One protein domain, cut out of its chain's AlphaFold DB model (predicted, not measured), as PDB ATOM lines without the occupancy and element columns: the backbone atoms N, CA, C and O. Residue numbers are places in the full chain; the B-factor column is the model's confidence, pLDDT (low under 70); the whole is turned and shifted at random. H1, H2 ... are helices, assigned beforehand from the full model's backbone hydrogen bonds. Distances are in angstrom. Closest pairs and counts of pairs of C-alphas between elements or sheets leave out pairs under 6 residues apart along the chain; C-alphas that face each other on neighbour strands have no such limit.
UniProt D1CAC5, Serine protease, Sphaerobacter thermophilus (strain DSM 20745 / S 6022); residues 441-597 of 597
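Overview. This is residues 441 to 597 of the 597 residues of the protein "Serine protease" of Sphaerobacter thermophilus (strain DSM 20745 / S 6022) (UniProt D1CAC5). With little regular structure, the domain is a bundle of three helices, H1, H2 and H3, packed slantwise on one another in a triangle, with long loops outside them. The printed part has 157 residues, 60 of them in these helices, class all helix, with no named strand. It is compact, radius of gyration of the C-alphas 16.2 A, spanning 43 by 38 by 34 A.

Along the chain. H1, residues 448 to 467, begins at C-alpha (30.062, -12.245, 0.033) and is 27.4 A long. H2, residues 503 to 522, is 27.2 A. H3, residues 561 to 580, is 28.4 A and ends at C-alpha (14.922, -35.280, -7.071).

Arrangement. H1 and H2 touch, closest C-alphas Val 459 and Leu 513, 7.2 A, at 37 degrees, only just steep, the same way. H2 and H3 touch likewise at Val 514 and Leu 571, 7.2 A, 36 degrees. Every O i to N i+4 pair is within hydrogen-bond range in H1, H2 and H3.

Size, cuts and confidence. The printed part has no cut; both links are long. Mean pLDDT of the printed part is 70.2, and 79 residues are under 70.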
ATOM      1  N   THR A 441      29.484 -14.422   9.252       85.75
ATOM      2  CA  THR A 441      30.398 -14.603  10.384       85.75
ATOM      3  C   THR A 441      29.630 -14.554  11.703       85.75
ATOM      4  O   THR A 441      28.559 -13.947  11.737       85.75
ATOM      5  N   ALA A 442      30.229 -14.988  12.809       82.38
ATOM      6  CA  ALA A 442      29.624 -14.896  14.143       82.38
ATOM      7  C   ALA A 442      29.166 -13.488  14.557       82.38
ATOM      8  O   ALA A 442      28.153 -13.320  15.231       82.38
ATOM      9  N   ASN A 443      29.853 -12.449  14.077       84.56
ATOM     10  CA  ASN A 443      29.478 -11.052  14.320       84.56
ATOM     11  C   ASN A 443      28.394 -10.524  13.353       84.56
ATOM     12  O   ASN A 443      28.187  -9.315  13.263       84.56
ATOM     13  N   GLY A 444      27.747 -11.394  12.572       82.25
ATOM     14  CA  GLY A 444      26.708 -11.032  11.601       82.25
ATOM     15  C   GLY A 444      27.218 -10.376  10.313       82.25
ATOM     16  O   GLY A 444      26.426  -9.816   9.559       82.25
ATOM     17  N   THR A 445      28.525 -10.425  10.033       87.56
ATOM     18  CA  THR A 445      29.096  -9.913   8.774       87.56
ATOM     19  C   THR A 445      28.839 -10.901   7.631       87.56
ATOM     20  O   THR A 445      29.149 -12.079   7.795       87.56
ATOM     21  N   PRO A 446      28.306 -10.481   6.471       87.31
ATOM     22  CA  PRO A 446      28.043 -11.399   5.367       87.31
ATOM     23  C   PRO A 446      29.324 -11.887   4.684       87.31
ATOM     24  O   PRO A 446      30.259 -11.121   4.446       87.31
ATOM     25  N   LYS A 447      29.326 -13.163   4.296       86.88
ATOM     26  CA  LYS A 447      30.356 -13.818   3.489       86.88
ATOM     27  C   LYS A 447      29.987 -13.687   2.014       86.88
ATOM     28  O   LYS A 447      29.208 -14.476   1.477       86.88
ATOM     29  N   ALA A 448      30.502 -12.637   1.370       84.38
ATOM     30  CA  ALA A 448      30.062 -12.245   0.033       84.38
ATOM     31  C   ALA A 448      30.185 -13.355  -1.013       84.38
ATOM     32  O   ALA A 448      29.288 -13.516  -1.836       84.38
ATOM     33  N   GLU A 449      31.278 -14.110  -1.000       78.44
ATOM     34  CA  GLU A 449      31.512 -15.176  -1.972       78.44
ATOM     35  C   GLU A 449      30.452 -16.281  -1.856       78.44
ATOM     36  O   GLU A 449      29.796 -16.608  -2.842       78.44
ATOM     37  N   GLN A 450      30.190 -16.761  -0.640       78.12
ATOM     38  CA  GLN A 450      29.248 -17.841  -0.343       78.12
ATOM     39  C   GLN A 450      27.801 -17.426  -0.633       78.12
ATOM     40  O   GLN A 450      27.058 -18.172  -1.275       78.12
ATOM     41  N   ILE A 451      27.400 -16.216  -0.221       80.88
ATOM     42  CA  ILE A 451      26.055 -15.689  -0.504       80.88
ATOM     43  C   ILE A 451      25.854 -15.516  -2.009       80.88
ATOM     44  O   ILE A 451      24.843 -15.963  -2.549       80.88
ATOM     45  N   ASN A 452      26.816 -14.904  -2.708       79.06
ATOM     46  CA  ASN A 452      26.699 -14.698  -4.148       79.06
ATOM     47  C   ASN A 452      26.715 -16.021  -4.926       79.06
ATOM     48  O   ASN A 452      26.006 -16.128  -5.923       79.06
ATOM     49  N   ALA A 453      27.490 -17.019  -4.497       69.44
ATOM     50  CA  ALA A 453      27.505 -18.339  -5.124       69.44
ATOM     51  C   ALA A 453      26.150 -19.047  -4.968       69.44
ATOM     52  O   ALA A 453      25.575 -19.479  -5.964       69.44
ATOM     53  N   THR A 454      25.603 -19.066  -3.748       77.00
ATOM     54  CA  THR A 454      24.305 -19.697  -3.440       77.00
ATOM     55  C   THR A 454      23.158 -19.024  -4.196       77.00
ATOM     56  O   THR A 454      22.319 -19.675  -4.811       77.00
ATOM     57  N   MET A 455      23.122 -17.691  -4.193       78.88
ATOM     58  CA  MET A 455      22.088 -16.932  -4.899       78.88
ATOM     59  C   MET A 455      22.187 -17.111  -6.420       78.88
ATOM     60  O   MET A 455      21.161 -17.240  -7.083       78.88
ATOM     61  N   ARG A 456      23.405 -17.176  -6.985       76.88
ATOM     62  CA  ARG A 456      23.608 -17.507  -8.408       76.88
ATOM     63  C   ARG A 456      23.077 -18.897  -8.726       76.88
ATOM     64  O   ARG A 456      22.308 -19.014  -9.669       76.88
ATOM     65  N   SER A 457      23.433 -19.921  -7.949       70.94
ATOM     66  CA  SER A 457      22.997 -21.293  -8.228       70.94
ATOM     67  C   SER A 457      21.478 -21.452  -8.156       70.94
ATOM     68  O   SER A 457      20.906 -22.109  -9.016       70.94
ATOM     69  N   LEU A 458      20.815 -20.808  -7.188       75.25
ATOM     70  CA  LEU A 458      19.351 -20.823  -7.075       75.25
ATOM     71  C   LEU A 458      18.677 -20.134  -8.270       75.25
ATOM     72  O   LEU A 458      17.706 -20.655  -8.818       75.25
ATOM     73  N   VAL A 459      19.200 -18.980  -8.700       76.56
ATOM     74  CA  VAL A 459      18.693 -18.280  -9.890       76.56
ATOM     75  C   VAL A 459      18.904 -19.121 -11.149       76.56
ATOM     76  O   VAL A 459      17.980 -19.235 -11.950       76.56
ATOM     77  N   GLU A 460      20.075 -19.739 -11.320       70.88
ATOM     78  CA  GLU A 460      20.344 -20.627 -12.457       70.88
ATOM     79  C   GLU A 460      19.411 -21.828 -12.480       70.88
ATOM     80  O   GLU A 460      18.784 -22.076 -13.506       70.88
ATOM     81  N   ALA A 461      19.258 -22.523 -11.353       68.81
ATOM     82  CA  ALA A 461      18.402 -23.699 -11.256       68.81
ATOM     83  C   ALA A 461      16.957 -23.378 -11.665       68.81
ATOM     84  O   ALA A 461      16.355 -24.114 -12.444       68.81
ATOM     85  N   PHE A 462      16.426 -22.227 -11.238       72.38
ATOM     86  CA  PHE A 462      15.101 -21.769 -11.661       72.38
ATOM     87  C   PHE A 462      15.032 -21.466 -13.149       72.38
ATOM     88  O   PHE A 462      14.040 -21.795 -13.797       72.38
ATOM     89  N   ARG A 463      16.062 -20.818 -13.704       68.69
ATOM     90  CA  ARG A 463      16.069 -20.472 -15.126       68.69
ATOM     91  C   ARG A 463      16.162 -21.713 -16.001       68.69
ATOM     92  O   ARG A 463      15.452 -21.801 -17.000       68.69
ATOM     93  N   TRP A 464      16.961 -22.690 -15.590       69.00
ATOM     94  CA  TRP A 464      17.044 -23.983 -16.254       69.00
ATOM     95  C   TRP A 464      15.693 -24.696 -16.190       69.00
ATOM     96  O   TRP A 464      15.195 -25.137 -17.220       69.00
ATOM     97  N   HIS A 465      15.053 -24.718 -15.019       68.81
ATOM     98  CA  HIS A 465      13.776 -25.400 -14.835       68.81
ATOM     99  C   HIS A 465      12.607 -24.774 -15.596       68.81
ATOM    100  O   HIS A 465      11.817 -25.448 -16.245       68.81
ATOM    101  N   LEU A 466      12.444 -23.462 -15.482       64.19
ATOM    102  CA  LEU A 466      11.270 -22.794 -16.026       64.19
ATOM    103  C   LEU A 466      11.462 -22.487 -17.510       64.19
ATOM    104  O   LEU A 466      10.503 -22.571 -18.273       64.19
ATOM    105  N   TYR A 467      12.692 -22.175 -17.932       62.75
ATOM    106  CA  TYR A 467      12.977 -21.639 -19.267       62.75
ATOM    107  C   TYR A 467      13.910 -22.510 -20.120       62.75
ATOM    108  O   TYR A 467      14.144 -22.169 -21.278       62.75
ATOM    109  N   GLY A 468      14.470 -23.599 -19.583       62.38
ATOM    110  CA  GLY A 468      15.392 -24.474 -20.318       62.38
ATOM    111  C   GLY A 468      16.696 -23.785 -20.741       62.38
ATOM    112  O   GLY A 468      17.323 -24.220 -21.707       62.38
ATOM    113  N   GLN A 469      17.082 -22.679 -20.088       65.94
ATOM    114  CA  GLN A 469      18.243 -21.857 -20.456       65.94
ATOM    115  C   GLN A 469      18.950 -21.267 -19.228       65.94
ATOM    116  O   GLN A 469      18.298 -20.899 -18.252       65.94
ATOM    117  N   SER A 470      20.271 -21.104 -19.298       64.06
ATOM    118  CA  SER A 470      21.090 -20.377 -18.315       64.06
ATOM    119  C   SER A 470      20.945 -18.855 -18.419       64.06
ATOM    120  O   SER A 470      20.321 -18.321 -19.343       64.06
ATOM    121  N   TRP A 471      21.516 -18.111 -17.464       59.25
ATOM    122  CA  TRP A 471      21.492 -16.637 -17.469       59.25
ATOM    123  C   TRP A 471      22.073 -15.979 -18.720       59.25
ATOM    124  O   TRP A 471      21.697 -14.849 -19.031       59.25
ATOM    125  N   ASP A 472      22.995 -16.641 -19.410       59.81
ATOM    126  CA  ASP A 472      23.615 -16.185 -20.655       59.81
ATOM    127  C   ASP A 472      22.826 -16.620 -21.906       59.81
ATOM    128  O   ASP A 472      23.216 -16.295 -23.028       59.81
ATOM    129  N   GLY A 473      21.688 -17.298 -21.718       58.62
ATOM    130  CA  GLY A 473      20.818 -17.784 -22.785       58.62
ATOM    131  C   GLY A 473      21.275 -19.102 -23.413       58.62
ATOM    132  O   GLY A 473      20.705 -19.501 -24.432       58.62
ATOM    133  N   ALA A 474      22.282 -19.783 -22.852       61.31
ATOM    134  CA  ALA A 474      22.665 -21.104 -23.337       61.31
ATOM    135  C   ALA A 474      21.578 -22.144 -22.980       61.31
ATOM    136  O   ALA A 474      21.088 -22.155 -21.851       61.31
ATOM    137  N   PRO A 475      21.155 -23.000 -23.925       58.78
ATOM    138  CA  PRO A 475      20.126 -24.006 -23.675       58.78
ATOM    139  C   PRO A 475      20.640 -25.131 -22.770       58.78
ATOM    140  O   PRO A 475      21.782 -25.565 -22.912       58.78
ATOM    141  N   HIS A 476      19.772 -25.644 -21.897       62.53
ATOM    142  CA  HIS A 476      20.063 -26.738 -20.970       62.53
ATOM    143  C   HIS A 476      19.008 -27.857 -21.107       62.53
ATOM    144  O   HIS A 476      18.099 -27.954 -20.283       62.53
ATOM    145  N   PRO A 477      19.087 -28.691 -22.165       57.25
ATOM    146  CA  PRO A 477      18.056 -29.683 -22.500       57.25
ATOM    147  C   PRO A 477      18.000 -30.872 -21.531       57.25
ATOM    148  O   PRO A 477      17.047 -31.643 -21.571       57.25
ATOM    149  N   ASP A 478      19.012 -31.019 -20.675       55.66
ATOM    150  CA  ASP A 478      19.150 -32.141 -19.743       55.66
ATOM    151  C   ASP A 478      18.216 -32.039 -18.521       55.66
ATOM    152  O   ASP A 478      18.215 -32.931 -17.676       55.66
ATOM    153  N   LEU A 479      17.431 -30.959 -18.403       53.66
ATOM    154  CA  LEU A 479      16.470 -30.753 -17.318       53.66
ATOM    155  C   LEU A 479      15.049 -30.563 -17.866       53.66
ATOM    156  O   LEU A 479      14.875 -29.867 -18.870       53.66
ATOM    157  N   PRO A 480      14.018 -31.126 -17.203       57.38
ATOM    158  CA  PRO A 480      12.625 -30.874 -17.556       57.38
ATOM    159  C   PRO A 480      12.324 -29.374 -17.520       57.38
ATOM    160  O   PRO A 480      12.556 -28.718 -16.499       57.38
ATOM    161  N   SER A 481      11.832 -28.838 -18.641       60.81
ATOM    162  CA  SER A 481      11.555 -27.409 -18.801       60.81
ATOM    163  C   SER A 481      10.080 -27.120 -19.072       60.81
ATOM    164  O   SER A 481       9.475 -27.786 -19.914       60.81
ATOM    165  N   HIS A 482       9.526 -26.085 -18.438       58.03
ATOM    166  CA  HIS A 482       8.097 -25.739 -18.534       58.03
ATOM    167  C   HIS A 482       7.716 -24.772 -19.673       58.03
ATOM    168  O   HIS A 482       6.543 -24.718 -20.040       58.03
ATOM    169  N   ALA A 483       8.653 -24.016 -20.265       54.28
ATOM    170  CA  ALA A 483       8.324 -22.951 -21.226       54.28
ATOM    171  C   ALA A 483       8.911 -23.108 -22.641       54.28
ATOM    172  O   ALA A 483      10.034 -23.557 -22.851       54.28
ATOM    173  N   SER A 484       8.156 -22.583 -23.614       42.81
ATOM    174  CA  SER A 484       8.540 -22.330 -25.011       42.81
ATOM    175  C   SER A 484       8.980 -20.872 -25.263       42.81
ATOM    176  O   SER A 484       8.790 -20.351 -26.364       42.81
ATOM    177  N   PHE A 485       9.511 -20.173 -24.252       42.50
ATOM    178  CA  PHE A 485       9.854 -18.745 -24.332       42.50
ATOM    179  C   PHE A 485      11.250 -18.451 -23.762       42.50
ATOM    180  O   PHE A 485      11.578 -18.883 -22.661       42.50
ATOM    181  N   ALA A 486      12.055 -17.689 -24.512       42.78
ATOM    182  CA  ALA A 486      13.417 -17.295 -24.153       42.78
ATOM    183  C   ALA A 486      13.422 -15.912 -23.474       42.78
ATOM    184  O   ALA A 486      13.042 -14.910 -24.085       42.78
ATOM    185  N   GLY A 487      13.839 -15.855 -22.208       43.88
ATOM    186  CA  GLY A 487      14.069 -14.601 -21.481       43.88
ATOM    187  C   GLY A 487      15.399 -13.935 -21.861       43.88
ATOM    188  O   GLY A 487      16.301 -14.576 -22.395       43.88
ATOM    189  N   THR A 488      15.548 -12.637 -21.584       47.31
ATOM    190  CA  THR A 488      16.781 -11.890 -21.880       47.31
ATOM    191  C   THR A 488      17.923 -12.228 -20.915       47.31
ATOM    192  O   THR A 488      17.728 -12.422 -19.708       47.31
ATOM    193  N   ALA A 489      19.135 -12.293 -21.474       48.53
ATOM    194  CA  ALA A 489      20.366 -12.605 -20.763       48.53
ATOM    195  C   ALA A 489      20.843 -11.414 -19.917       48.53
ATOM    196  O   ALA A 489      21.311 -10.408 -20.455       48.53
ATOM    197  N   THR A 490      20.747 -11.539 -18.594       55.66
ATOM    198  CA  THR A 490      21.323 -10.580 -17.641       55.66
ATOM    199  C   THR A 490      22.053 -11.373 -16.559       55.66
ATOM    200  O   THR A 490      21.410 -12.211 -15.922       55.66
ATOM    201  N   PRO A 491      23.358 -11.131 -16.324       60.19
ATOM    202  CA  PRO A 491      24.089 -11.800 -15.257       60.19
ATOM    203  C   PRO A 491      23.460 -11.481 -13.894       60.19
ATOM    204  O   PRO A 491      23.299 -10.300 -13.572       60.19
ATOM    205  N   PRO A 492      23.118 -12.487 -13.076       71.00
ATOM    206  CA  PRO A 492      22.604 -12.237 -11.739       71.00
ATOM    207  C   PRO A 492      23.724 -11.780 -10.782       71.00
ATOM    208  O   PRO A 492      24.849 -12.291 -10.811       71.00
ATOM    209  N   GLY A 493      23.404 -10.814  -9.913       74.31
ATOM    210  CA  GLY A 493      24.290 -10.293  -8.864       74.31
ATOM    211  C   GLY A 493      25.373  -9.296  -9.335       74.31
ATOM    212  O   GLY A 493      25.390  -8.893 -10.498       74.31
ATOM    213  N   PRO A 494      26.312  -8.902  -8.444       82.56
ATOM    214  CA  PRO A 494      26.473  -9.369  -7.062       82.56
ATOM    215  C   PRO A 494      25.466  -8.734  -6.086       82.56
ATOM    216  O   PRO A 494      25.165  -7.549  -6.179       82.56
ATOM    217  N   TRP A 495      24.997  -9.519  -5.117       88.69
ATOM    218  CA  TRP A 495      24.105  -9.089  -4.026       88.69
ATOM    219  C   TRP A 495      24.871  -8.638  -2.788       88.69
ATOM    220  O   TRP A 495      24.374  -7.833  -2.009       88.69
ATOM    221  N   VAL A 496      26.096  -9.138  -2.616       90.19
ATOM    222  CA  VAL A 496      27.005  -8.719  -1.547       90.19
ATOM    223  C   VAL A 496      28.329  -8.287  -2.155       90.19
ATOM    224  O   VAL A 496      28.910  -9.010  -2.966       90.19
ATOM    225  N   GLN A 497      28.826  -7.122  -1.751       87.50
ATOM    226  CA  GLN A 497      30.146  -6.619  -2.123       87.50
ATOM    227  C   GLN A 497      30.942  -6.321  -0.851       87.50
ATOM    228  O   GLN A 497      30.561  -5.472  -0.044       87.50
ATOM    229  N   GLY A 498      32.042  -7.050  -0.643       86.38
ATOM    230  CA  GLY A 498      32.788  -6.997   0.613       86.38
ATOM    231  C   GLY A 498      31.919  -7.456   1.785       86.38
ATOM    232  O   GLY A 498      31.572  -8.627   1.869       86.38
ATOM    233  N   THR A 499      31.545  -6.533   2.671       83.12
ATOM    234  CA  THR A 499      30.696  -6.806   3.845       83.12
ATOM    235  C   THR A 499      29.309  -6.163   3.749       83.12
ATOM    236  O   THR A 499      28.599  -6.092   4.750       83.12
ATOM    237  N   GLN A 500      28.942  -5.619   2.586       86.00
ATOM    238  CA  GLN A 500      27.723  -4.832   2.399       86.00
ATOM    239  C   GLN A 500      26.779  -5.526   1.419       86.00
ATOM    240  O   GLN A 500      27.208  -5.979   0.358       86.00
ATOM    241  N   PHE A 501      25.493  -5.573   1.764       87.88
ATOM    242  CA  PHE A 501      24.445  -6.006   0.845       87.88
ATOM    243  C   PHE A 501      24.027  -4.860  -0.076       87.88
ATOM    244  O   PHE A 501      23.776  -3.744   0.380       87.88
ATOM    245  N   ASP A 502      23.832  -5.166  -1.354       88.62
ATOM    246  CA  ASP A 502      22.889  -4.424  -2.180       88.62
ATOM    247  C   ASP A 502      21.481  -4.847  -1.757       88.62
ATOM    248  O   ASP A 502      20.951  -5.874  -2.194       88.62
ATOM    249  N   ARG A 503      20.889  -4.073  -0.846       85.00
ATOM    250  CA  ARG A 503      19.568  -4.362  -0.284       85.00
ATOM    251  C   ARG A 503      18.513  -4.542  -1.372       85.00
ATOM    252  O   ARG A 503      17.762  -5.511  -1.322       85.00
ATOM    253  N   ALA A 504      18.465  -3.633  -2.343       81.44
ATOM    254  CA  ALA A 504      17.429  -3.639  -3.367       81.44
ATOM    255  C   ALA A 504      17.546  -4.884  -4.253       81.44
ATOM    256  O   ALA A 504      16.556  -5.584  -4.462       81.44
ATOM    257  N   ALA A 505      18.759  -5.206  -4.710       81.75
ATOM    258  CA  ALA A 505      18.993  -6.405  -5.507       81.75
ATOM    259  C   ALA A 505      18.706  -7.690  -4.710       81.75
ATOM    260  O   ALA A 505      18.128  -8.639  -5.247       81.75
ATOM    261  N   THR A 506      19.096  -7.727  -3.432       84.81
ATOM    262  CA  THR A 506      18.934  -8.904  -2.560       84.81
ATOM    263  C   THR A 506      17.469  -9.169  -2.248       84.81
ATOM    264  O   THR A 506      16.999 -10.285  -2.462       84.81
ATOM    265  N   GLU A 507      16.726  -8.150  -1.805       83.25
ATOM    266  CA  GLU A 507      15.290  -8.264  -1.531       83.25
ATOM    267  C   GLU A 507      14.517  -8.646  -2.796       83.25
ATOM    268  O   GLU A 507      13.646  -9.509  -2.729       83.25
ATOM    269  N   ALA A 508      14.845  -8.050  -3.948       77.69
ATOM    270  CA  ALA A 508      14.201  -8.385  -5.216       77.69
ATOM    271  C   ALA A 508      14.437  -9.850  -5.606       77.69
ATOM    272  O   ALA A 508      13.507 -10.536  -6.024       77.69
ATOM    273  N   THR A 509      15.663 -10.346  -5.434       82.62
ATOM    274  CA  THR A 509      16.015 -11.708  -5.851       82.62
ATOM    275  C   THR A 509      15.455 -12.759  -4.899       82.62
ATOM    276  O   THR A 509      14.831 -13.704  -5.365       82.62
ATOM    277  N   LEU A 510      15.602 -12.593  -3.578       82.56
ATOM    278  CA  LEU A 510      15.018 -13.526  -2.605       82.56
ATOM    279  C   LEU A 510      13.495 -13.583  -2.737       82.56
ATOM    280  O   LEU A 510      12.916 -14.666  -2.725       82.56
ATOM    281  N   ARG A 511      12.852 -12.426  -2.933       80.31
ATOM    282  CA  ARG A 511      11.416 -12.362  -3.201       80.31
ATOM    283  C   ARG A 511      11.052 -13.110  -4.475       80.31
ATOM    284  O   ARG A 511      10.163 -13.945  -4.415       80.31
ATOM    285  N   SER A 512      11.764 -12.869  -5.574       76.31
ATOM    286  CA  SER A 512      11.515 -13.551  -6.847       76.31
ATOM    287  C   SER A 512      11.699 -15.068  -6.750       76.31
ATOM    288  O   SER A 512      10.901 -15.796  -7.327       76.31
ATOM    289  N   LEU A 513      12.705 -15.553  -6.016       78.50
ATOM    290  CA  LEU A 513      12.939 -16.989  -5.817       78.50
ATOM    291  C   LEU A 513      11.811 -17.639  -5.008       78.50
ATOM    292  O   LEU A 513      11.302 -18.691  -5.388       78.50
ATOM    293  N   VAL A 514      11.386 -17.004  -3.911       77.50
ATOM    294  CA  VAL A 514      10.273 -17.519  -3.100       77.50
ATOM    295  C   VAL A 514       8.947 -17.430  -3.859       77.50
ATOM    296  O   VAL A 514       8.138 -18.348  -3.776       77.50
ATOM    297  N   GLU A 515       8.715 -16.355  -4.614       74.25
ATOM    298  CA  GLU A 515       7.541 -16.209  -5.480       74.25
ATOM    299  C   GLU A 515       7.503 -17.289  -6.560       74.25
ATOM    300  O   GLU A 515       6.468 -17.924  -6.718       74.25
ATOM    301  N   ALA A 516       8.625 -17.573  -7.227       73.19
ATOM    302  CA  ALA A 516       8.698 -18.616  -8.245       73.19
ATOM    303  C   ALA A 516       8.343 -20.000  -7.680       73.19
ATOM    304  O   ALA A 516       7.518 -20.702  -8.263       73.19
ATOM    305  N   PHE A 517       8.883 -20.363  -6.510       74.94
ATOM    306  CA  PHE A 517       8.465 -21.582  -5.811       74.94
ATOM    307  C   PHE A 517       6.979 -21.570  -5.479       74.94
ATOM    308  O   PHE A 517       6.316 -22.596  -5.601       74.94
ATOM    309  N   ARG A 518       6.445 -20.421  -5.055       71.81
ATOM    310  CA  ARG A 518       5.047 -20.340  -4.648       71.81
ATOM    311  C   ARG A 518       4.064 -20.440  -5.797       71.81
ATOM    312  O   ARG A 518       3.055 -21.131  -5.665       71.81
ATOM    313  N   TRP A 519       4.381 -19.814  -6.919       71.88
ATOM    314  CA  TRP A 519       3.622 -19.972  -8.150       71.88
ATOM    315  C   TRP A 519       3.645 -21.424  -8.608       71.88
ATOM    316  O   TRP A 519       2.596 -21.995  -8.884       71.88
ATOM    317  N   HIS A 520       4.826 -22.035  -8.615       72.19
ATOM    318  CA  HIS A 520       5.011 -23.393  -9.106       72.19
ATOM    319  C   HIS A 520       4.324 -24.440  -8.220       72.19
ATOM    320  O   HIS A 520       3.486 -25.212  -8.677       72.19
ATOM    321  N   PHE A 521       4.578 -24.430  -6.914       70.19
ATOM    322  CA  PHE A 521       3.989 -25.423  -6.017       70.19
ATOM    323  C   PHE A 521       2.530 -25.150  -5.685       70.19
ATOM    324  O   PHE A 521       1.727 -26.079  -5.700       70.19
ATOM    325  N   TRP A 522       2.186 -23.896  -5.376       66.88
ATOM    326  CA  TRP A 522       0.887 -23.559  -4.791       66.88
ATOM    327  C   TRP A 522      -0.033 -22.755  -5.715       66.88
ATOM    328  O   TRP A 522      -1.173 -22.482  -5.345       66.88
ATOM    329  N   GLY A 523       0.429 -22.363  -6.904       67.12
ATOM    330  CA  GLY A 523      -0.380 -21.613  -7.863       67.12
ATOM    331  C   GLY A 523      -0.763 -20.223  -7.361       67.12
ATOM    332  O   GLY A 523      -1.773 -19.682  -7.813       67.12
ATOM    333  N   ILE A 524      -0.010 -19.657  -6.407       68.19
ATOM    334  CA  ILE A 524      -0.323 -18.387  -5.735       68.19
ATOM    335  C   ILE A 524       0.917 -17.524  -5.489       68.19
ATOM    336  O   ILE A 524       2.032 -18.014  -5.325       68.19
ATOM    337  N   SER A 525       0.696 -16.220  -5.378       67.56
ATOM    338  CA  SER A 525       1.638 -15.219  -4.884       67.56
ATOM    339  C   SER A 525       1.599 -15.112  -3.352       67.56
ATOM    340  O   SER A 525       0.689 -15.600  -2.682       67.56
ATOM    341  N   TRP A 526       2.590 -14.436  -2.762       62.75
ATOM    342  CA  TRP A 526       2.687 -14.258  -1.303       62.75
ATOM    343  C   TRP A 526       1.545 -13.450  -0.675       62.75
ATOM    344  O   TRP A 526       1.274 -13.587   0.519       62.75
ATOM    345  N   ASP A 527       0.893 -12.606  -1.467       65.62
ATOM    346  CA  ASP A 527      -0.279 -11.821  -1.086       65.62
ATOM    347  C   ASP A 527      -1.589 -12.629  -1.173       65.62
ATOM    348  O   ASP A 527      -2.653 -12.105  -0.834       65.62
ATOM    349  N   GLY A 528      -1.502 -13.907  -1.561       62.94
ATOM    350  CA  GLY A 528      -2.630 -14.818  -1.744       62.94
ATOM    351  C   GLY A 528      -3.299 -14.711  -3.115       62.94
ATOM    352  O   GLY A 528      -4.333 -15.342  -3.327       62.94
ATOM    353  N   GLY A 529      -2.757 -13.914  -4.046       71.06
ATOM    354  CA  GLY A 529      -3.279 -13.815  -5.410       71.06
ATOM    355  C   GLY A 529      -2.991 -15.083  -6.232       71.06
ATOM    356  O   GLY A 529      -1.860 -15.558  -6.196       71.06
ATOM    357  N   PRO A 530      -3.955 -15.637  -6.987       67.69
ATOM    358  CA  PRO A 530      -3.734 -16.822  -7.820       67.69
ATOM    359  C   PRO A 530      -2.877 -16.511  -9.060       67.69
ATOM    360  O   PRO A 530      -2.992 -15.432  -9.639       67.69
ATOM    361  N   HIS A 531      -2.063 -17.475  -9.497       66.94
ATOM    362  CA  HIS A 531      -1.122 -17.379 -10.623       66.94
ATOM    363  C   HIS A 531      -1.266 -18.588 -11.574       66.94
ATOM    364  O   HIS A 531      -0.334 -19.352 -11.813       66.94
ATOM    365  N   CYS A 532      -2.487 -18.799 -12.078       66.31
ATOM    366  CA  CYS A 532      -2.882 -19.975 -12.873       66.31
ATOM    367  C   CYS A 532      -2.274 -20.053 -14.291       66.31
ATOM    368  O   CYS A 532      -2.545 -20.995 -15.031       66.31
ATOM    369  N   ASP A 533      -1.539 -19.033 -14.711       64.00
ATOM    370  CA  ASP A 533      -0.840 -18.941 -15.995       64.00
ATOM    371  C   ASP A 533       0.509 -19.676 -16.009       64.00
ATOM    372  O   ASP A 533       1.079 -19.875 -17.082       64.00
ATOM    373  N   LEU A 534       0.995 -20.120 -14.848       62.97
ATOM    374  CA  LEU A 534       2.161 -20.991 -14.731       62.97
ATOM    375  C   LEU A 534       1.721 -22.439 -14.464       62.97
ATOM    376  O   LEU A 534       0.718 -22.653 -13.774       62.97
ATOM    377  N   PRO A 535       2.451 -23.445 -14.984       61.06
ATOM    378  CA  PRO A 535       2.275 -24.827 -14.560       61.06
ATOM    379  C   PRO A 535       2.399 -24.913 -13.043       61.06
ATOM    380  O   PRO A 535       3.358 -24.412 -12.465       61.06
ATOM    381  N   THR A 536       1.396 -25.502 -12.403       64.81
ATOM    382  CA  THR A 536       1.375 -25.639 -10.954       64.81
ATOM    383  C   THR A 536       0.852 -27.000 -10.541       64.81
ATOM    384  O   THR A 536       0.115 -27.655 -11.282       64.81
ATOM    385  N   HIS A 537       1.253 -27.429  -9.353       65.88
ATOM    386  CA  HIS A 537       0.949 -28.752  -8.845       65.88
ATOM    387  C   HIS A 537      -0.278 -28.844  -7.942       65.88
ATOM    388  O   HIS A 537      -0.734 -29.944  -7.632       65.88
ATOM    389  N   VAL A 538      -0.837 -27.712  -7.532       63.88
ATOM    390  CA  VAL A 538      -2.118 -27.675  -6.827       63.88
ATOM    391  C   VAL A 538      -3.142 -26.917  -7.650       63.88
ATOM    392  O   VAL A 538      -2.829 -26.192  -8.592       63.88
ATOM    393  N   ASN A 539      -4.406 -27.039  -7.258       66.00
ATOM    394  CA  ASN A 539      -5.430 -26.170  -7.802       66.00
ATOM    395  C   ASN A 539      -5.152 -24.712  -7.386       66.00
ATOM    396  O   ASN A 539      -5.411 -24.341  -6.242       66.00
ATOM    397  N   CYS A 540      -4.697 -23.882  -8.332       66.06
ATOM    398  CA  CYS A 540      -4.444 -22.445  -8.154       66.06
ATOM    399  C   CYS A 540      -5.675 -21.637  -7.686       66.06
ATOM    400  O   CYS A 540      -5.556 -20.461  -7.359       66.06
ATOM    401  N   GLN A 541      -6.870 -22.238  -7.673       65.31
ATOM    402  CA  GLN A 541      -8.113 -21.628  -7.189       65.31
ATOM    403  C   GLN A 541      -8.442 -21.987  -5.728       65.31
ATOM    404  O   GLN A 541      -9.448 -21.512  -5.198       65.31
ATOM    405  N   ALA A 542      -7.642 -22.833  -5.071       58.41
ATOM    406  CA  ALA A 542      -7.848 -23.195  -3.672       58.41
ATOM    407  C   ALA A 542      -7.550 -21.998  -2.740       58.41
ATOM    408  O   ALA A 542      -6.523 -21.338  -2.912       58.41
ATOM    409  N   PRO A 543      -8.396 -21.705  -1.729       52.09
ATOM    410  CA  PRO A 543      -8.129 -20.635  -0.770       52.09
ATOM    411  C   PRO A 543      -6.889 -20.959   0.067       52.09
ATOM    412  O   PRO A 543      -6.852 -21.979   0.752       52.09
ATOM    413  N   GLN A 544      -5.894 -20.075   0.046       58.81
ATOM    414  CA  GLN A 544      -4.661 -20.208   0.821       58.81
ATOM    415  C   GLN A 544      -4.404 -18.923   1.616       58.81
ATOM    416  O   GLN A 544      -4.695 -17.817   1.155       58.81
ATOM    417  N   GLY A 545      -3.907 -19.065   2.846       54.91
ATOM    418  CA  GLY A 545      -3.638 -17.931   3.732       54.91
ATOM    419  C   GLY A 545      -2.428 -17.108   3.281       54.91
ATOM    420  O   GLY A 545      -1.473 -17.646   2.728       54.91
ATOM    421  N   GLN A 546      -2.437 -15.803   3.565       58.06
ATOM    422  CA  GLN A 546      -1.262 -14.956   3.352       58.06
ATOM    423  C   GLN A 546      -0.103 -15.418   4.235       58.06
ATOM    424  O   GLN A 546      -0.242 -15.547   5.451       58.06
ATOM    425  N   GLN A 547       1.063 -15.602   3.623       61.62
ATOM    426  CA  GLN A 547       2.295 -15.921   4.330       61.62
ATOM    427  C   GLN A 547       3.359 -14.886   3.973       61.62
ATOM    428  O   GLN A 547       3.816 -14.808   2.828       61.62
ATOM    429  N   GLY A 548       3.764 -14.087   4.960       60.53
ATOM    430  CA  GLY A 548       4.797 -13.069   4.782       60.53
ATOM    431  C   GLY A 548       6.124 -13.670   4.309       60.53
ATOM    432  O   GLY A 548       6.500 -14.762   4.719       60.53
ATOM    433  N   VAL A 549       6.829 -12.944   3.438       69.50
ATOM    434  CA  VAL A 549       8.141 -13.337   2.875       69.50
ATOM    435  C   VAL A 549       9.294 -12.537   3.486       69.50
ATOM    436  O   VAL A 549      10.431 -12.659   3.071       69.50
ATOM    437  N   SER A 550       9.006 -11.641   4.425       68.50
ATOM    438  CA  SER A 550       9.915 -10.591   4.898       68.50
ATOM    439  C   SER A 550       9.617 -10.280   6.371       68.50
ATOM    440  O   SER A 550       8.482 -10.535   6.787       68.50
ATOM    441  N   PRO A 551      10.543  -9.678   7.150       82.94
ATOM    442  CA  PRO A 551      11.729  -8.919   6.718       82.94
ATOM    443  C   PRO A 551      13.053  -9.707   6.663       82.94
ATOM    444  O   PRO A 551      13.369 -10.461   7.574       82.94
ATOM    445  N   TRP A 552      13.873  -9.443   5.633       88.25
ATOM    446  CA  TRP A 552      15.295  -9.845   5.564       88.25
ATOM    447  C   TRP A 552      16.257  -8.744   6.024       88.25
ATOM    448  O   TRP A 552      17.411  -9.014   6.345       88.25
ATOM    449  N   PHE A 553      15.775  -7.502   6.051       90.69
ATOM    450  CA  PHE A 553      16.492  -6.324   6.517       90.69
ATOM    451  C   PHE A 553      15.621  -5.592   7.534       90.69
ATOM    452  O   PHE A 553      14.398  -5.537   7.383       90.69
ATOM    453  N   ASP A 554      16.239  -5.031   8.566       87.00
ATOM    454  CA  ASP A 554      15.534  -4.251   9.575       87.00
ATOM    455  C   ASP A 554      15.079  -2.879   9.034       87.00
ATOM    456  O   ASP A 554      15.321  -2.499   7.881       87.00
ATOM    457  N   ALA A 555      14.407  -2.100   9.885       83.25
ATOM    458  CA  ALA A 555      13.924  -0.765   9.525       83.25
ATOM    459  C   ALA A 555      15.051   0.212   9.127       83.25
ATOM    460  O   ALA A 555      14.798   1.162   8.387       83.25
ATOM    461  N   ASN A 556      16.284  -0.031   9.578       82.88
ATOM    462  CA  ASN A 556      17.466   0.776   9.278       82.88
ATOM    463  C   ASN A 556      18.227   0.271   8.040       82.88
ATOM    464  O   ASN A 556      19.195   0.899   7.616       82.88
ATOM    465  N   GLY A 557      17.787  -0.841   7.440       78.44
ATOM    466  CA  GLY A 557      18.426  -1.474   6.292       78.44
ATOM    467  C   GLY A 557      19.597  -2.388   6.643       78.44
ATOM    468  O   GLY A 557      20.313  -2.799   5.732       78.44
ATOM    469  N   ALA A 558      19.799  -2.725   7.920       84.31
ATOM    470  CA  ALA A 558      20.772  -3.734   8.321       84.31
ATOM    471  C   ALA A 558      20.225  -5.144   8.025       84.31
ATOM    472  O   ALA A 558      19.029  -5.378   8.218       84.31
ATOM    473  N   PRO A 559      21.055  -6.090   7.547       87.81
ATOM    474  CA  PRO A 559      20.607  -7.457   7.297       87.81
ATOM    475  C   PRO A 559      20.194  -8.139   8.604       87.81
ATOM    476  O   PRO A 559      20.786  -7.889   9.652       87.81
ATOM    477  N   ILE A 560      19.206  -9.029   8.528       87.81
ATOM    478  CA  ILE A 560      18.780  -9.915   9.614       87.81
ATOM    479  C   ILE A 560      19.328 -11.313   9.282       87.81
ATOM    480  O   ILE A 560      18.683 -12.035   8.515       87.81
ATOM    481  N   PRO A 561      20.502 -11.715   9.817       84.06
ATOM    482  CA  PRO A 561      21.187 -12.937   9.389       84.06
ATOM    483  C   PRO A 561      20.296 -14.178   9.454       84.06
ATOM    484  O   PRO A 561      20.118 -14.847   8.443       84.06
ATOM    485  N   GLY A 562      19.624 -14.413  10.587       79.56
ATOM    486  CA  GLY A 562      18.765 -15.588  10.760       79.56
ATOM    487  C   GLY A 562      17.607 -15.683   9.757       79.56
ATOM    488  O   GLY A 562      17.258 -16.780   9.337       79.56
ATOM    489  N   ALA A 563      17.042 -14.553   9.315       81.88
ATOM    490  CA  ALA A 563      15.969 -14.551   8.317       81.88
ATOM    491  C   ALA A 563      16.494 -14.893   6.913       81.88
ATOM    492  O   ALA A 563      15.864 -15.653   6.174       81.88
ATOM    493  N   ILE A 564      17.660 -14.348   6.547       81.94
ATOM    494  CA  ILE A 564      18.319 -14.623   5.264       81.94
ATOM    495  C   ILE A 564      18.793 -16.080   5.217       81.94
ATOM    496  O   ILE A 564      18.510 -16.772   4.243       81.94
ATOM    497  N   GLU A 565      19.442 -16.572   6.275       80.44
ATOM    498  CA  GLU A 565      19.911 -17.960   6.356       80.44
ATOM    499  C   GLU A 565      18.759 -18.965   6.310       80.44
ATOM    500  O   GLU A 565      18.839 -19.938   5.565       80.44
ATOM    501  N   ALA A 566      17.668 -18.723   7.047       75.38
ATOM    502  CA  ALA A 566      16.487 -19.584   6.994       75.38
ATOM    503  C   ALA A 566      15.897 -19.641   5.576       75.38
ATOM    504  O   ALA A 566      15.612 -20.722   5.071       75.38
ATOM    505  N   THR A 567      15.791 -18.489   4.905       82.50
ATOM    506  CA  THR A 567      15.271 -18.419   3.531       82.50
ATOM    507  C   THR A 567      16.161 -19.189   2.556       82.50
ATOM    508  O   THR A 567      15.653 -19.982   1.769       82.50
ATOM    509  N   LEU A 568      17.484 -18.995   2.608       78.88
ATOM    510  CA  LEU A 568      18.420 -19.694   1.723       78.88
ATOM    511  C   LEU A 568      18.387 -21.212   1.939       78.88
ATOM    512  O   LEU A 568      18.349 -21.950   0.959       78.88
ATOM    513  N   ARG A 569      18.324 -21.676   3.194       77.50
ATOM    514  CA  ARG A 569      18.175 -23.106   3.520       77.50
ATOM    515  C   ARG A 569      16.890 -23.683   2.936       77.50
ATOM    516  O   ARG A 569      16.947 -24.696   2.251       77.50
ATOM    517  N   SER A 570      15.756 -23.017   3.151       77.94
ATOM    518  CA  SER A 570      14.467 -23.472   2.622       77.94
ATOM    519  C   SER A 570      14.436 -23.504   1.096       77.94
ATOM    520  O   SER A 570      13.881 -24.437   0.531       77.94
ATOM    521  N   LEU A 571      15.038 -22.519   0.422       79.25
ATOM    522  CA  LEU A 571      15.112 -22.494  -1.042       79.25
ATOM    523  C   LEU A 571      15.965 -23.643  -1.588       79.25
ATOM    524  O   LEU A 571      15.573 -24.269  -2.569       79.25
ATOM    525  N   VAL A 572      17.113 -23.927  -0.963       73.81
ATOM    526  CA  VAL A 572      17.975 -25.053  -1.353       73.81
ATOM    527  C   VAL A 572      17.240 -26.384  -1.183       73.81
ATOM    528  O   VAL A 572      17.259 -27.192  -2.109       73.81
ATOM    529  N   GLU A 573      16.539 -26.587  -0.068       72.50
ATOM    530  CA  GLU A 573      15.796 -27.830   0.174       72.50
ATOM    531  C   GLU A 573      14.590 -28.000  -0.733       72.50
ATOM    532  O   GLU A 573      14.433 -29.052  -1.348       72.50
ATOM    533  N   ALA A 574      13.790 -26.949  -0.908       73.56
ATOM    534  CA  ALA A 574      12.648 -26.982  -1.812       73.56
ATOM    535  C   ALA A 574      13.066 -27.360  -3.242       73.56
ATOM    536  O   ALA A 574      12.350 -28.093  -3.920       73.56
ATOM    537  N   PHE A 575      14.246 -26.914  -3.688       73.25
ATOM    538  CA  PHE A 575      14.812 -27.332  -4.969       73.25
ATOM    539  C   PHE A 575      15.145 -28.820  -5.007       73.25
ATOM    540  O   PHE A 575      14.843 -29.474  -6.002       73.25
ATOM    541  N   ARG A 576      15.781 -29.354  -3.957       68.25
ATOM    542  CA  ARG A 576      16.170 -30.769  -3.905       68.25
ATOM    543  C   ARG A 576      14.946 -31.673  -3.922       68.25
ATOM    544  O   ARG A 576      14.870 -32.541  -4.785       68.25
ATOM    545  N   TRP A 577      13.968 -31.383  -3.065       70.88
ATOM    546  CA  TRP A 577      12.703 -32.110  -3.004       70.88
ATOM    547  C   TRP A 577      11.987 -32.103  -4.354       70.88
ATOM    548  O   TRP A 577      11.590 -33.147  -4.851       70.88
ATOM    549  N   HIS A 578      11.891 -30.937  -4.995       71.88
ATOM    550  CA  HIS A 578      11.169 -30.813  -6.257       71.88
ATOM    551  C   HIS A 578      11.829 -31.527  -7.440       71.88
ATOM    552  O   HIS A 578      11.159 -32.042  -8.329       71.88
ATOM    553  N   PHE A 579      13.155 -31.489  -7.515       65.25
ATOM    554  CA  PHE A 579      13.863 -32.035  -8.668       65.25
ATOM    555  C   PHE A 579      14.148 -33.514  -8.545       65.25
ATOM    556  O   PHE A 579      14.196 -34.212  -9.554       65.25
ATOM    557  N   TRP A 580      14.401 -33.953  -7.323       60.22
ATOM    558  CA  TRP A 580      14.922 -35.280  -7.071       60.22
ATOM    559  C   TRP A 580      13.951 -36.134  -6.279       60.22
ATOM    560  O   TRP A 580      14.242 -37.303  -6.143       60.22
ATOM    561  N   GLU A 581      12.836 -35.595  -5.772       61.81
ATOM    562  CA  GLU A 581      11.927 -36.284  -4.836       61.81
ATOM    563  C   GLU A 581      12.583 -36.675  -3.502       61.81
ATOM    564  O   GLU A 581      11.953 -37.312  -2.664       61.81
ATOM    565  N   PHE A 582      13.839 -36.275  -3.283       66.62
ATOM    566  CA  PHE A 582      14.641 -36.686  -2.138       66.62
ATOM    567  C   PHE A 582      15.266 -35.489  -1.406       66.62
ATOM    568  O   PHE A 582      15.687 -34.504  -2.027       66.62
ATOM    569  N   SER A 583      15.373 -35.579  -0.080       67.81
ATOM    570  CA  SER A 583      16.145 -34.669   0.780       67.81
ATOM    571  C   SER A 583      17.659 -34.902   0.665       67.81
ATOM    572  O   SER A 583      18.137 -35.782  -0.055       67.81
ATOM    573  N   TRP A 584      18.466 -34.085   1.357       67.00
ATOM    574  CA  TRP A 584      19.937 -34.209   1.376       67.00
ATOM    575  C   TRP A 584      20.458 -35.584   1.804       67.00
ATOM    576  O   TRP A 584      21.567 -35.955   1.419       67.00
ATOM    577  N   ASP A 585      19.679 -36.313   2.588       63.16
ATOM    578  CA  ASP A 585      19.968 -37.633   3.135       63.16
ATOM    579  C   ASP A 585      19.366 -38.754   2.280       63.16
ATOM    580  O   ASP A 585      19.677 -39.911   2.516       63.16
ATOM    581  N   GLY A 586      18.592 -38.441   1.240       63.03
ATOM    582  CA  GLY A 586      17.938 -39.450   0.406       63.03
ATOM    583  C   GLY A 586      16.552 -39.850   0.892       63.03
ATOM    584  O   GLY A 586      15.957 -40.735   0.292       63.03
ATOM    585  N   GLY A 587      16.020 -39.203   1.934       65.00
ATOM    586  CA  GLY A 587      14.634 -39.387   2.360       65.00
ATOM    587  C   GLY A 587      13.653 -38.957   1.269       65.00
ATOM    588  O   GLY A 587      13.830 -37.910   0.650       65.00
ATOM    589  N   HIS A 588      12.645 -39.783   0.999       63.38
ATOM    590  CA  HIS A 588      11.651 -39.546  -0.052       63.38
ATOM    591  C   HIS A 588      10.571 -38.555   0.402       63.38
ATOM    592  O   HIS A 588      10.090 -38.628   1.532       63.38
ATOM    593  N   HIS A 589      10.180 -37.639  -0.485       63.44
ATOM    594  CA  HIS A 589       9.162 -36.609  -0.253       63.44
ATOM    595  C   HIS A 589       8.029 -36.703  -1.296       63.44
ATOM    596  O   HIS A 589       7.909 -35.824  -2.155       63.44
ATOM    597  N   PRO A 590       7.177 -37.749  -1.233       57.72
ATOM    598  CA  PRO A 590       6.101 -37.984  -2.207       57.72
ATOM    599  C   PRO A 590       4.946 -36.985  -2.072       57.72
ATOM    600  O   PRO A 590       4.083 -36.870  -2.944       57.72
ATOM    601  N   ASP A 591       4.895 -36.272  -0.947       54.69
ATOM    602  CA  ASP A 591       3.966 -35.177  -0.700       54.69
ATOM    603  C   ASP A 591       4.273 -33.954  -1.569       54.69
ATOM    604  O   ASP A 591       3.397 -33.104  -1.772       54.69
ATOM    605  N   LEU A 592       5.493 -33.881  -2.112       56.75
ATOM    606  CA  LEU A 592       5.896 -32.855  -3.045       56.75
ATOM    607  C   LEU A 592       5.938 -33.401  -4.476       56.75
ATOM    608  O   LEU A 592       6.646 -34.353  -4.784       56.75
ATOM    609  N   PRO A 593       5.219 -32.753  -5.394       59.41
ATOM    610  CA  PRO A 593       5.320 -33.053  -6.808       59.41
ATOM    611  C   PRO A 593       6.767 -32.918  -7.287       59.41
ATOM    612  O   PRO A 593       7.412 -31.898  -7.026       59.41
ATOM    613  N   THR A 594       7.252 -33.917  -8.019       57.56
ATOM    614  CA  THR A 594       8.648 -34.000  -8.449       57.56
ATOM    615  C   THR A 594       8.793 -34.132  -9.967       57.56
ATOM    616  O   THR A 594       7.857 -34.516 -10.674       57.56
ATOM    617  N   HIS A 595       9.980 -33.803 -10.472       54.00
ATOM    618  CA  HIS A 595      10.431 -34.115 -11.831       54.00
ATOM    619  C   HIS A 595      11.458 -35.258 -11.893       54.00
ATOM    620  O   HIS A 595      11.906 -35.605 -12.990       54.00
ATOM    621  N   GLY A 596      11.827 -35.826 -10.742       44.62
ATOM    622  CA  GLY A 596      12.613 -37.053 -10.652       44.62
ATOM    623  C   GLY A 596      11.807 -38.235 -11.184       44.62
ATOM    624  O   GLY A 596      10.604 -38.315 -10.948       44.62
ATOM    625  N   ALA A 597      12.462 -39.099 -11.958       36.12
ATOM    626  CA  ALA A 597      11.905 -40.353 -12.460       36.12
ATOM    627  C   ALA A 597      12.506 -41.538 -11.708       36.12
ATOM    628  O   ALA A 597      13.722 -41.463 -11.392       36.12
TER     629      ALA A 597